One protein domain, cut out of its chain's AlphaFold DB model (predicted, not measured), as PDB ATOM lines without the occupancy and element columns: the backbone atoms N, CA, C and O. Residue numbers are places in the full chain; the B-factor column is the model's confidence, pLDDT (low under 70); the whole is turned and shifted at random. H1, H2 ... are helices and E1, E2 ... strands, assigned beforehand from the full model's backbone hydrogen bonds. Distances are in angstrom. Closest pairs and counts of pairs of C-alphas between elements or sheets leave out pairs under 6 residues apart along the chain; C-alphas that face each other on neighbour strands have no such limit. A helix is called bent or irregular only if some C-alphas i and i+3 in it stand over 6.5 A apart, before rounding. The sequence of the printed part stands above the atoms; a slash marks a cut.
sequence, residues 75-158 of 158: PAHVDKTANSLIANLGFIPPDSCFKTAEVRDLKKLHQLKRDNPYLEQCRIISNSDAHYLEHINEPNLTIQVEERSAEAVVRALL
ATOM      1  N   PRO A  75     221.521 217.422 168.677       96.38
ATOM      2  CA  PRO A  75     220.369 217.094 169.497       96.38
ATOM      3  C   PRO A  75     219.768 218.383 170.077       96.38
ATOM      4  O   PRO A  75     220.473 219.206 170.665       96.38
ATOM      5  N   ALA A  76     218.461 218.568 169.870       94.50
ATOM      6  CA  ALA A  76     217.729 219.700 170.428       94.50
ATOM      7  C   ALA A  76     217.343 219.438 171.885       94.50
ATOM      8  O   ALA A  76     217.122 218.276 172.250       94.50
ATOM      9  N   HIS A  77     217.246 220.518 172.674       93.62
ATOM     10  CA  HIS A  77     216.719 220.555 174.043       93.62
ATOM     11  C   HIS A  77     217.024 219.265 174.837       93.62
ATOM     12  O   HIS A  77     216.117 218.533 175.246       93.62
ATOM     13  N   VAL A  78     218.314 218.932 174.986       94.56
ATOM     14  CA  VAL A  78     218.774 217.641 175.547       94.56
ATOM     15  C   VAL A  78     218.336 217.415 176.994       94.56
ATOM     16  O   VAL A  78     218.328 216.290 177.477       94.56
ATOM     17  N   ASP A  79     217.940 218.489 177.669       92.06
ATOM     18  CA  ASP A  79     217.455 218.546 179.043       92.06
ATOM     19  C   ASP A  79     215.937 218.338 179.183       92.06
ATOM     20  O   ASP A  79     215.408 218.340 180.300       92.06
ATOM     21  N   LYS A  80     215.219 218.170 178.065       90.44
ATOM     22  CA  LYS A  80     213.786 217.856 178.045       90.44
ATOM     23  C   LYS A  80     213.570 216.389 178.418       90.44
ATOM     24  O   LYS A  80     214.293 215.506 177.965       90.44
ATOM     25  N   THR A  81     212.542 216.120 179.216       87.25
ATOM     26  CA  THR A  81     212.223 214.777 179.737       87.25
ATOM     27  C   THR A  81     211.506 213.870 178.733       87.25
ATOM     28  O   THR A  81     211.238 212.717 179.046       87.25
ATOM     29  N   ALA A  82     211.177 214.379 177.545       86.50
ATOM     30  CA  ALA A  82     210.552 213.635 176.458       86.50
ATOM     31  C   ALA A  82     211.058 214.158 175.109       86.50
ATOM     32  O   ALA A  82     211.350 215.352 174.983       86.50
ATOM     33  N   ASN A  83     211.128 213.275 174.107       83.88
ATOM     34  CA  ASN A  83     211.562 213.583 172.738       83.88
ATOM     35  C   ASN A  83     212.949 214.252 172.652       83.88
ATOM     36  O   ASN A  83     213.228 215.001 171.719       83.88
ATOM     37  N   SER A  84     213.818 214.000 173.632       92.00
ATOM     38  CA  SER A  84     215.222 214.417 173.625       92.00
ATOM     39  C   SER A  84     216.123 213.197 173.472       92.00
ATOM     40  O   SER A  84     215.709 212.069 173.750       92.00
ATOM     41  N   LEU A  85     217.370 213.419 173.049       93.25
ATOM     42  CA  LEU A  85     218.348 212.341 172.887       93.25
ATOM     43  C   LEU A  85     218.494 211.514 174.174       93.25
ATOM     44  O   LEU A  85     218.359 210.294 174.147       93.25
ATOM     45  N   ILE A  86     218.711 212.194 175.303       93.81
ATOM     46  CA  ILE A  86     218.945 211.550 176.598       93.81
ATOM     47  C   ILE A  86     217.660 210.900 177.122       93.81
ATOM     48  O   ILE A  86     217.726 209.801 177.656       93.81
ATOM     49  N   ALA A  87     216.485 211.513 176.937       92.38
ATOM     50  CA  ALA A  87     215.227 210.895 177.365       92.38
ATOM     51  C   ALA A  87     214.891 209.618 176.573       92.38
ATOM     52  O   ALA A  87     214.324 208.688 177.140       92.38
ATOM     53  N   ASN A  88     215.249 209.567 175.286       91.31
ATOM     54  CA  ASN A  88     214.940 208.430 174.420       91.31
ATOM     55  C   ASN A  88     215.973 207.296 174.523       91.31
ATOM     56  O   ASN A  88     215.587 206.131 174.503       91.31
ATOM     57  N   LEU A  89     217.270 207.614 174.612       91.69
ATOM     58  CA  LEU A  89     218.342 206.605 174.646       91.69
ATOM     59  C   LEU A  89     218.876 206.325 176.055       91.69
ATOM     60  O   LEU A  89     219.510 205.298 176.279       91.69
ATOM     61  N   GLY A  90     218.654 207.231 177.008       92.94
ATOM     62  CA  GLY A  90     219.217 207.178 178.360       92.94
ATOM     63  C   GLY A  90     220.655 207.697 178.474       92.94
ATOM     64  O   GLY A  90     221.136 207.899 179.584       92.94
ATOM     65  N   PHE A  91     221.349 207.923 177.354       92.31
ATOM     66  CA  PHE A  91     222.735 208.394 177.306       92.31
ATOM     67  C   PHE A  91     223.043 209.079 175.966       92.31
ATOM     68  O   PHE A  91     222.250 209.028 175.025       92.31
ATOM     69  N   ILE A  92     224.212 209.718 175.876       94.81
ATOM     70  CA  ILE A  92     224.781 210.191 174.608       94.81
ATOM     71  C   ILE A  92     225.710 209.095 174.064       94.81
ATOM     72  O   ILE A  92     226.676 208.763 174.757       94.81
ATOM     73  N   PRO A  93     225.461 208.536 172.861       93.06
ATOM     74  CA  PRO A  93     226.321 207.503 172.286       93.06
ATOM     75  C   PRO A  93     227.789 207.950 172.212       93.06
ATOM     76  O   PRO A  93     228.049 209.078 171.786       93.06
ATOM     77  N   PRO A  94     228.760 207.122 172.638       88.12
ATOM     78  CA  PRO A  94     230.166 207.527 172.725       88.12
ATOM     79  C   PRO A  94     230.811 207.796 171.355       88.12
ATOM     80  O   PRO A  94     231.769 208.558 171.264       88.12
ATOM     81  N   ASP A  95     230.269 207.198 170.299       91.81
ATOM     82  CA  ASP A  95     230.615 207.389 168.890       91.81
ATOM     83  C   ASP A  95     229.847 208.546 168.224       91.81
ATOM     84  O   ASP A  95     229.986 208.787 167.021       91.81
ATOM     85  N   SER A  96     229.079 209.320 169.003       94.94
ATOM     86  CA  SER A  96     228.439 210.546 168.525       94.94
ATOM     87  C   SER A  96     229.468 211.481 167.894       94.94
ATOM     88  O   SER A  96     230.559 211.703 168.429       94.94
ATOM     89  N   CYS A  97     229.090 212.108 166.784       96.31
ATOM     90  CA  CYS A  97     229.968 213.014 166.043       96.31
ATOM     91  C   CYS A  97     229.543 214.490 166.108       96.31
ATOM     92  O   CYS A  97     230.281 215.348 165.614       96.31
ATOM     93  N   PHE A  98     228.393 214.797 166.721       96.81
ATOM     94  CA  PHE A  98     227.881 216.162 166.794       96.81
ATOM     95  C   PHE A  98     228.781 217.080 167.625       96.81
ATOM     96  O   PHE A  98     229.367 216.688 168.629       96.81
ATOM     97  N   LYS A  99     228.894 218.334 167.187       97.12
ATOM     98  CA  LYS A  99     229.788 219.338 167.790       97.12
ATOM     99  C   LYS A  99     229.041 220.424 168.550       97.12
ATOM    100  O   LYS A  99     229.639 221.188 169.303       97.12
ATOM    101  N   THR A 100     227.724 220.447 168.398       97.94
ATOM    102  CA  THR A 100     226.824 221.361 169.086       97.94
ATOM    103  C   THR A 100     225.705 220.563 169.742       97.94
ATOM    104  O   THR A 100     225.288 219.538 169.210       97.94
ATOM    105  N   ALA A 101     225.210 221.027 170.885       97.69
ATOM    106  CA  ALA A 101     223.997 220.529 171.520       97.69
ATOM    107  C   ALA A 101     223.156 221.708 172.013       97.69
ATOM    108  O   ALA A 101     223.692 222.729 172.450       97.69
ATOM    109  N   GLU A 102     221.835 221.569 171.958       97.44
ATOM    110  CA  GLU A 102     220.933 222.585 172.490       97.44
ATOM    111  C   GLU A 102     220.465 222.215 173.896       97.44
ATOM    112  O   GLU A 102     219.981 221.106 174.129       97.44
ATOM    113  N   VAL A 103     220.567 223.165 174.822       96.56
ATOM    114  CA  VAL A 103     220.037 223.064 176.184       96.56
ATOM    115  C   VAL A 103     218.996 224.160 176.368       96.56
ATOM    116  O   VAL A 103     219.289 225.345 176.205       96.56
ATOM    117  N   ARG A 104     217.773 223.773 176.726       92.81
ATOM    118  CA  ARG A 104     216.670 224.712 176.931       92.81
ATOM    119  C   ARG A 104     216.866 225.513 178.215       92.81
ATOM    120  O   ARG A 104     216.838 226.738 178.181       92.81
ATOM    121  N   ASP A 105     217.070 224.842 179.347       93.06
ATOM    122  CA  ASP A 105     217.317 225.499 180.633       93.06
ATOM    123  C   ASP A 105     218.811 225.509 180.971       93.06
ATOM    124  O   ASP A 105     219.355 224.574 181.568       93.06
ATOM    125  N   LEU A 106     219.486 226.609 180.627       93.69
ATOM    126  CA  LEU A 106     220.918 226.781 180.888       93.69
ATOM    127  C   LEU A 106     221.284 226.701 182.380       93.69
ATOM    128  O   LEU A 106     222.439 226.416 182.696       93.69
ATOM    129  N   LYS A 107     220.332 226.855 183.316       94.50
ATOM    130  CA  LYS A 107     220.600 226.652 184.753       94.50
ATOM    131  C   LYS A 107     220.986 225.204 185.067       94.50
ATOM    132  O   LYS A 107     221.698 224.959 186.039       94.50
ATOM    133  N   LYS A 108     220.554 224.248 184.239       94.00
ATOM    134  CA  LYS A 108     220.871 222.819 184.379       94.00
ATOM    135  C   LYS A 108     222.186 222.424 183.716       94.00
ATOM    136  O   LYS A 108     222.639 221.300 183.921       94.00
ATOM    137  N   LEU A 109     222.814 223.318 182.950       95.31
ATOM    138  CA  LEU A 109     223.962 222.989 182.106       95.31
ATOM    139  C   LEU A 109     225.113 222.335 182.882       95.31
ATOM    140  O   LEU A 109     225.664 221.336 182.431       95.31
ATOM    141  N   HIS A 110     225.448 222.859 184.064       95.62
ATOM    142  CA  HIS A 110     226.520 222.296 184.890       95.62
ATOM    143  C   HIS A 110     226.245 220.850 185.317       95.62
ATOM    144  O   HIS A 110     227.152 220.021 185.292       95.62
ATOM    145  N   GLN A 111     225.003 220.543 185.698       95.31
ATOM    146  CA  GLN A 111     224.618 219.186 186.075       95.31
ATOM    147  C   GLN A 111     224.592 218.271 184.843       95.31
ATOM    148  O   GLN A 111     225.165 217.190 184.877       95.31
ATOM    149  N   LEU A 112     224.028 218.742 183.726       94.94
ATOM    150  CA  LEU A 112     223.972 217.983 182.473       94.94
ATOM    151  C   LEU A 112     225.356 217.590 181.965       94.94
ATOM    152  O   LEU A 112     225.540 216.449 181.555       94.94
ATOM    153  N   LYS A 113     226.325 218.510 182.012       96.12
ATOM    154  CA  LYS A 113     227.714 218.242 181.624       96.12
ATOM    155  C   LYS A 113     228.401 217.237 182.544       96.12
ATOM    156  O   LYS A 113     229.140 216.386 182.065       96.12
ATOM    157  N   ARG A 114     228.126 217.295 183.852       95.81
ATOM    158  CA  ARG A 114     228.634 216.310 184.818       95.81
ATOM    159  C   ARG A 114     228.103 214.908 184.522       95.81
ATOM    160  O   ARG A 114     228.876 213.957 184.544       95.81
ATOM    161  N   ASP A 115     226.810 214.803 184.234       94.62
ATOM    162  CA  ASP A 115     226.146 213.523 183.969       94.62
ATOM    163  C   ASP A 115     226.443 213.004 182.553       94.62
ATOM    164  O   ASP A 115     226.428 211.800 182.312       94.62
ATOM    165  N   ASN A 116     226.753 213.907 181.617       95.19
ATOM    166  CA  ASN A 116     227.053 213.605 180.219       95.19
ATOM    167  C   ASN A 116     228.330 214.342 179.775       95.19
ATOM    168  O   ASN A 116     228.241 215.362 179.080       95.19
ATOM    169  N   PRO A 117     229.527 213.823 180.114       95.38
ATOM    170  CA  PRO A 117     230.803 214.488 179.828       95.38
ATOM    171  C   PRO A 117     231.047 214.808 178.348       95.38
ATOM    172  O   PRO A 117     231.796 215.729 178.034       95.38
ATOM    173  N   TYR A 118     230.378 214.110 177.422       96.12
ATOM    174  CA  TYR A 118     230.394 214.436 175.991       96.12
ATOM    175  C   TYR A 118     229.989 215.897 175.712       96.12
ATOM    176  O   TYR A 118     230.480 216.516 174.772       96.12
ATOM    177  N   LEU A 119     229.123 216.493 176.535       96.50
ATOM    178  CA  LEU A 119     228.701 217.885 176.366       96.50
ATOM    179  C   LEU A 119     229.819 218.899 176.663       96.50
ATOM    180  O   LEU A 119     229.687 220.061 176.289       96.50
ATOM    181  N   GLU A 120     230.920 218.500 177.307       96.06
ATOM    182  CA  GLU A 120     232.052 219.400 177.573       96.06
ATOM    183  C   GLU A 120     232.812 219.795 176.306       96.06
ATOM    184  O   GLU A 120     233.312 220.914 176.217       96.06
ATOM    185  N   GLN A 121     232.847 218.913 175.305       95.06
ATOM    186  CA  GLN A 121     233.437 219.194 173.990       95.06
ATOM    187  C   GLN A 121     232.441 219.819 173.004       95.06
ATOM    188  O   GLN A 121     232.816 220.151 171.881       95.06
ATOM    189  N   CYS A 122     231.174 219.960 173.399       96.81
ATOM    190  CA  CYS A 122     230.146 220.533 172.547       96.81
ATOM    191  C   CYS A 122     230.040 222.039 172.760       96.81
ATOM    192  O   CYS A 122     230.048 222.541 173.888       96.81
ATOM    193  N   ARG A 123     229.804 222.762 171.669       96.81
ATOM    194  CA  ARG A 123     229.193 224.086 171.739       96.81
ATOM    195  C   ARG A 123     227.777 223.944 172.291       96.81
ATOM    196  O   ARG A 123     227.034 223.053 171.884       96.81
ATOM    197  N   ILE A 124     227.398 224.833 173.202       97.31
ATOM    198  CA  ILE A 124     226.056 224.849 173.784       97.31
ATOM    199  C   ILE A 124     225.290 226.027 173.209       97.31
ATOM    200  O   ILE A 124     225.743 227.167 173.299       97.31
ATOM    201  N   ILE A 125     224.128 225.733 172.639       96.69
ATOM    202  CA  ILE A 125     223.164 226.734 172.184       96.69
ATOM    203  C   ILE A 125     221.853 226.583 172.955       96.69
ATOM    204  O   ILE A 125     221.623 225.582 173.633       96.69
ATOM    205  N   SER A 126     220.998 227.593 172.868       95.38
ATOM    206  CA  SER A 126     219.661 227.570 173.450       95.38
ATOM    207  C   SER A 126     218.731 228.358 172.536       95.38
ATOM    208  O   SER A 126     219.093 229.443 172.084       95.38
ATOM    209  N   ASN A 127     217.562 227.797 172.237       93.00
ATOM    210  CA  ASN A 127     216.538 228.421 171.408       93.00
ATOM    211  C   ASN A 127     215.202 228.416 172.162       93.00
ATOM    212  O   ASN A 127     215.048 227.751 173.187       93.00
ATOM    213  N   SER A 128     214.224 229.179 171.674       91.75
ATOM    214  CA  SER A 128     212.913 229.277 172.324       91.75
ATOM    215  C   SER A 128     212.016 228.055 172.115       91.75
ATOM    216  O   SER A 128     211.118 227.840 172.925       91.75
ATOM    217  N   ASP A 129     212.225 227.276 171.042       91.19
ATOM    218  CA  ASP A 129     211.289 226.220 170.603       91.19
ATOM    219  C   ASP A 129     209.840 226.765 170.503       91.19
ATOM    220  O   ASP A 129     208.854 226.141 170.907       91.19
ATOM    221  N   ALA A 130     209.725 228.023 170.056       92.56
ATOM    222  CA  ALA A 130     208.485 228.784 170.088       92.56
ATOM    223  C   ALA A 130     207.499 228.299 169.019       92.56
ATOM    224  O   ALA A 130     207.819 228.263 167.836       92.56
ATOM    225  N   HIS A 131     206.276 227.998 169.454       91.81
ATOM    226  CA  HIS A 131     205.143 227.646 168.586       91.81
ATOM    227  C   HIS A 131     204.148 228.810 168.410       91.81
ATOM    228  O   HIS A 131     203.183 228.699 167.662       91.81
ATOM    229  N   TYR A 132     204.392 229.925 169.106       93.38
ATOM    230  CA  TYR A 132     203.614 231.163 169.058       93.38
ATOM    231  C   TYR A 132     204.574 232.356 169.069       93.38
ATOM    232  O   TYR A 132     205.669 232.257 169.631       93.38
ATOM    233  N   LEU A 133     204.177 233.473 168.453       92.94
ATOM    234  CA  LEU A 133     205.048 234.640 168.263       92.94
ATOM    235  C   LEU A 133     205.506 235.240 169.597       92.94
ATOM    236  O   LEU A 133     206.676 235.567 169.763       92.94
ATOM    237  N   GLU A 134     204.605 235.320 170.569       94.88
ATOM    238  CA  GLU A 134     204.853 235.829 171.918       94.88
ATOM    239  C   GLU A 134     205.817 234.961 172.744       94.88
ATOM    240  O   GLU A 134     206.297 235.395 173.788       94.88
ATOM    241  N   HIS A 135     206.103 233.736 172.293       94.62
ATOM    242  CA  HIS A 135     207.062 232.838 172.937       94.62
ATOM    243  C   HIS A 135     208.453 232.898 172.299       94.62
ATOM    244  O   HIS A 135     209.364 232.205 172.759       94.62
ATOM    245  N   ILE A 136     208.643 233.682 171.233       94.69
ATOM    246  CA  ILE A 136     209.968 233.902 170.655       94.69
ATOM    247  C   ILE A 136     210.817 234.647 171.689       94.69
ATOM    248  O   ILE A 136     210.418 235.687 172.207       94.69
ATOM    249  N   ASN A 137     211.991 234.097 172.001       92.25
ATOM    250  CA  ASN A 137     212.909 234.734 172.935       92.25
ATOM    251  C   ASN A 137     213.411 236.065 172.366       92.25
ATOM    252  O   ASN A 137     213.746 236.163 171.185       92.25
ATOM    253  N   GLU A 138     213.578 237.044 173.251       92.56
ATOM    254  CA  GLU A 138     214.367 238.240 172.966       92.56
ATOM    255  C   GLU A 138     215.788 237.862 172.490       92.56
ATOM    256  O   GLU A 138     216.315 236.821 172.913       92.56
ATOM    257  N   PRO A 139     216.450 238.692 171.656       90.12
ATOM    258  CA  PRO A 139     217.732 238.388 171.006       90.12
ATOM    259  C   PRO A 139     218.940 238.472 171.963       90.12
ATOM    260  O   PRO A 139     219.975 239.060 171.658       90.12
ATOM    261  N   ASN A 140     218.813 237.872 173.144       91.06
ATOM    262  CA  ASN A 140     219.830 237.816 174.192       91.06
ATOM    263  C   ASN A 140     220.884 236.729 173.937       91.06
ATOM    264  O   ASN A 140     221.940 236.725 174.571       91.06
ATOM    265  N   LEU A 141     220.592 235.785 173.040       92.56
ATOM    266  CA  LEU A 141     221.469 234.678 172.675       92.56
ATOM    267  C   LEU A 141     221.984 234.896 171.258       92.56
ATOM    268  O   LEU A 141     221.214 235.191 170.346       92.56
ATOM    269  N   THR A 142     223.294 234.760 171.075       93.50
ATOM    270  CA  THR A 142     223.946 235.009 169.789       93.50
ATOM    271  C   THR A 142     224.953 233.916 169.472       93.50
ATOM    272  O   THR A 142     225.536 233.302 170.367       93.50
ATOM    273  N   ILE A 143     225.162 233.691 168.178       93.75
ATOM    274  CA  ILE A 143     226.237 232.857 167.648       93.75
ATOM    275  C   ILE A 143     227.156 233.741 166.810       93.75
ATOM    276  O   ILE A 143     226.693 234.605 166.066       93.75
ATOM    277  N   GLN A 144     228.463 233.550 166.958       95.19
ATOM    278  CA  GLN A 144     229.446 234.244 166.134       95.19
ATOM    279  C   GLN A 144     229.591 233.498 164.810       95.19
ATOM    280  O   GLN A 144     229.787 232.283 164.800       95.19
ATOM    281  N   VAL A 145     229.485 234.234 163.708       97.12
ATOM    282  CA  VAL A 145     229.561 233.721 162.337       97.12
ATOM    283  C   VAL A 145     230.446 234.642 161.506       97.12
ATOM    284  O   VAL A 145     230.528 235.839 161.779       97.12
ATOM    285  N   GLU A 146     231.105 234.089 160.491       96.69
ATOM    286  CA  GLU A 146     231.991 234.846 159.593       96.69
ATOM    287  C   GLU A 146     231.222 235.890 158.767       96.69
ATOM    288  O   GLU A 146     231.728 236.974 158.491       96.69
ATOM    289  N   GLU A 147     229.979 235.574 158.406       97.44
ATOM    290  CA  GLU A 147     229.076 236.431 157.644       97.44
ATOM    291  C   GLU A 147     227.611 236.110 157.980       97.44
ATOM    292  O   GLU A 147     227.292 235.075 158.565       97.44
ATOM    293  N   ARG A 148     226.687 237.001 157.603       96.12
ATOM    294  CA  ARG A 148     225.245 236.830 157.849       96.12
ATOM    295  C   ARG A 148     224.592 235.952 156.774       96.12
ATOM    296  O   ARG A 148     223.720 236.420 156.047       96.12
ATOM    297  N   SER A 149     225.018 234.695 156.676       97.00
ATOM    298  CA  SER A 149     224.478 233.704 155.738       97.00
ATOM    299  C   SER A 149     224.050 232.420 156.459       97.00
ATOM    300  O   SER A 149     224.582 232.078 157.517       97.00
ATOM    301  N   ALA A 150     223.078 231.693 155.893       96.62
ATOM    302  CA  ALA A 150     222.654 230.390 156.420       96.62
ATOM    303  C   ALA A 150     223.815 229.382 156.418       96.62
ATOM    304  O   ALA A 150     223.980 228.614 157.364       96.62
ATOM    305  N   GLU A 151     224.664 229.439 155.392       97.56
ATOM    306  CA  GLU A 151     225.867 228.619 155.299       97.56
ATOM    307  C   GLU A 151     226.840 228.903 156.448       97.56
ATOM    308  O   GLU A 151     227.285 227.968 157.111       97.56
ATOM    309  N   ALA A 152     227.124 230.174 156.750       97.81
ATOM    310  CA  ALA A 152     228.009 230.527 157.857       97.81
ATOM    311  C   ALA A 152     227.451 230.076 159.218       97.81
ATOM    312  O   ALA A 152     228.222 229.638 160.072       97.81
ATOM    313  N   VAL A 153     226.127 230.108 159.408       97.12
ATOM    314  CA  VAL A 153     225.471 229.536 160.598       97.12
ATOM    315  C   VAL A 153     225.682 228.024 160.670       97.12
ATOM    316  O   VAL A 153     226.099 227.520 161.710       97.12
ATOM    317  N   VAL A 154     225.445 227.294 159.575       97.56
ATOM    318  CA  VAL A 154     225.671 225.840 159.515       97.56
ATOM    319  C   VAL A 154     227.134 225.502 159.814       97.56
ATOM    320  O   VAL A 154     227.393 224.630 160.643       97.56
ATOM    321  N   ARG A 155     228.093 226.226 159.217       97.44
ATOM    322  CA  ARG A 155     229.532 226.050 159.486       97.44
ATOM    323  C   ARG A 155     229.881 226.322 160.947       97.44
ATOM    324  O   ARG A 155     230.637 225.558 161.535       97.44
ATOM    325  N   ALA A 156     229.308 227.364 161.547       97.19
ATOM    326  CA  ALA A 156     229.552 227.716 162.942       97.19
ATOM    327  C   ALA A 156     228.966 226.719 163.952       97.19
ATOM    328  O   ALA A 156     229.296 226.814 165.128       97.19
ATOM    329  N   LEU A 157     228.094 225.794 163.535       97.00
ATOM    330  CA  LEU A 157     227.511 224.753 164.393       97.00
ATOM    331  C   LEU A 157     228.235 223.401 164.282       97.00
ATOM    332  O   LEU A 157     227.973 222.505 165.094       97.00
ATOM    333  N   LEU A 158     229.145 223.264 163.316       93.81
ATOM    334  CA  LEU A 158     230.144 222.194 163.262       93.81
ATOM    335  C   LEU A 158     231.288 222.470 164.256       93.81
ATOM    336  O   LEU A 158     232.076 221.530 164.464       93.81
TER     337      LEU A 158
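This is residues 75 to 158 of the 158 residues of an uncharacterized protein of Clostridium clostridioforme CAG:132 (UniProt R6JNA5). A very small sheet of two parallel strands, E1 beside E2, lies in the middle; between the two, the chain makes a detour through H2 and H3, which meet at a corner off to one side. H1 is set off toward one end of the domain, while beyond E2 a long link swings out, with residues 130 to 135 sticking out at its tip, and folds back to H4, whose last turn comes near the beginnings of both strands. The printed part has 84 residues with four named helices and two named strands, in the order H1 E1 H2 H3 E2 H4. The class is mostly helix, though only 34 residues are in named elements. The whole is compact, with a radius of gyration of the C-alphas of 13.7 A and spans of 35 by 30 by 20 A.

E1 is residues 100 to 102, 6.9 A from first to last C-alpha, beginning at C-alpha 100 at (226.824, 221.361, 169.086). E2 is residues 123 to 125, 6.6 A. H2, residues 106 to 115, is the longest helix at 14.6 A; it is irregular, with C-alphas 107 and 110 7.4 A apart. H3 is residues 117 to 121, 7.9 A. H1, residues 85 to 89, is 6.0 A long and begins at C-alpha 85 at (218.348, 212.341, 172.887). H4, residues 150 to 157, is 10.9 A long and ends at C-alpha 157 at (227.511, 224.753, 164.393).

E1 and E2 are parallel neighbours, their directions 28 degrees apart; N 101 and O 123 are 2.9 A apart and N 125 and O 101 are 3.0 A apart, both within hydrogen-bond range. E1, H2, H3 and E2 form a strand-helix-strand unit, two parallel neighbour strands with helices between them along the chain, and its crossover is right-handed. H2 and H3 only just touch, with 3 pairs of C-alphas within 8 A, and touch only at the corner by their link; their closest C-alphas, Lys 113 and Leu 119, are 5.4 A apart. The closest C-alphas of E1 and H3 are those of Ala 101 and Leu 119, 7.3 A. H4 comes closest to E1 at the C-alphas of Thr 100 and Leu 157, 5.8 A. H1 is apart from H2, H3, E2 and H4. In H1 and H4 every O i to N i+4 pair is within hydrogen-bond range; H2 has 4 of 6, and H3 has 0 of 1 but 2 of 2 O i to N i+3 pairs.

The C-alphas farthest apart, Asp 95 and Glu 134, are 38.5 A apart. The printed part has no cut and ends at residue 158, the chain's last. The link E2 to H4, residues 126 to 149, is long. The mean pLDDT of the printed part is 94.3, and no printed residue is under 70.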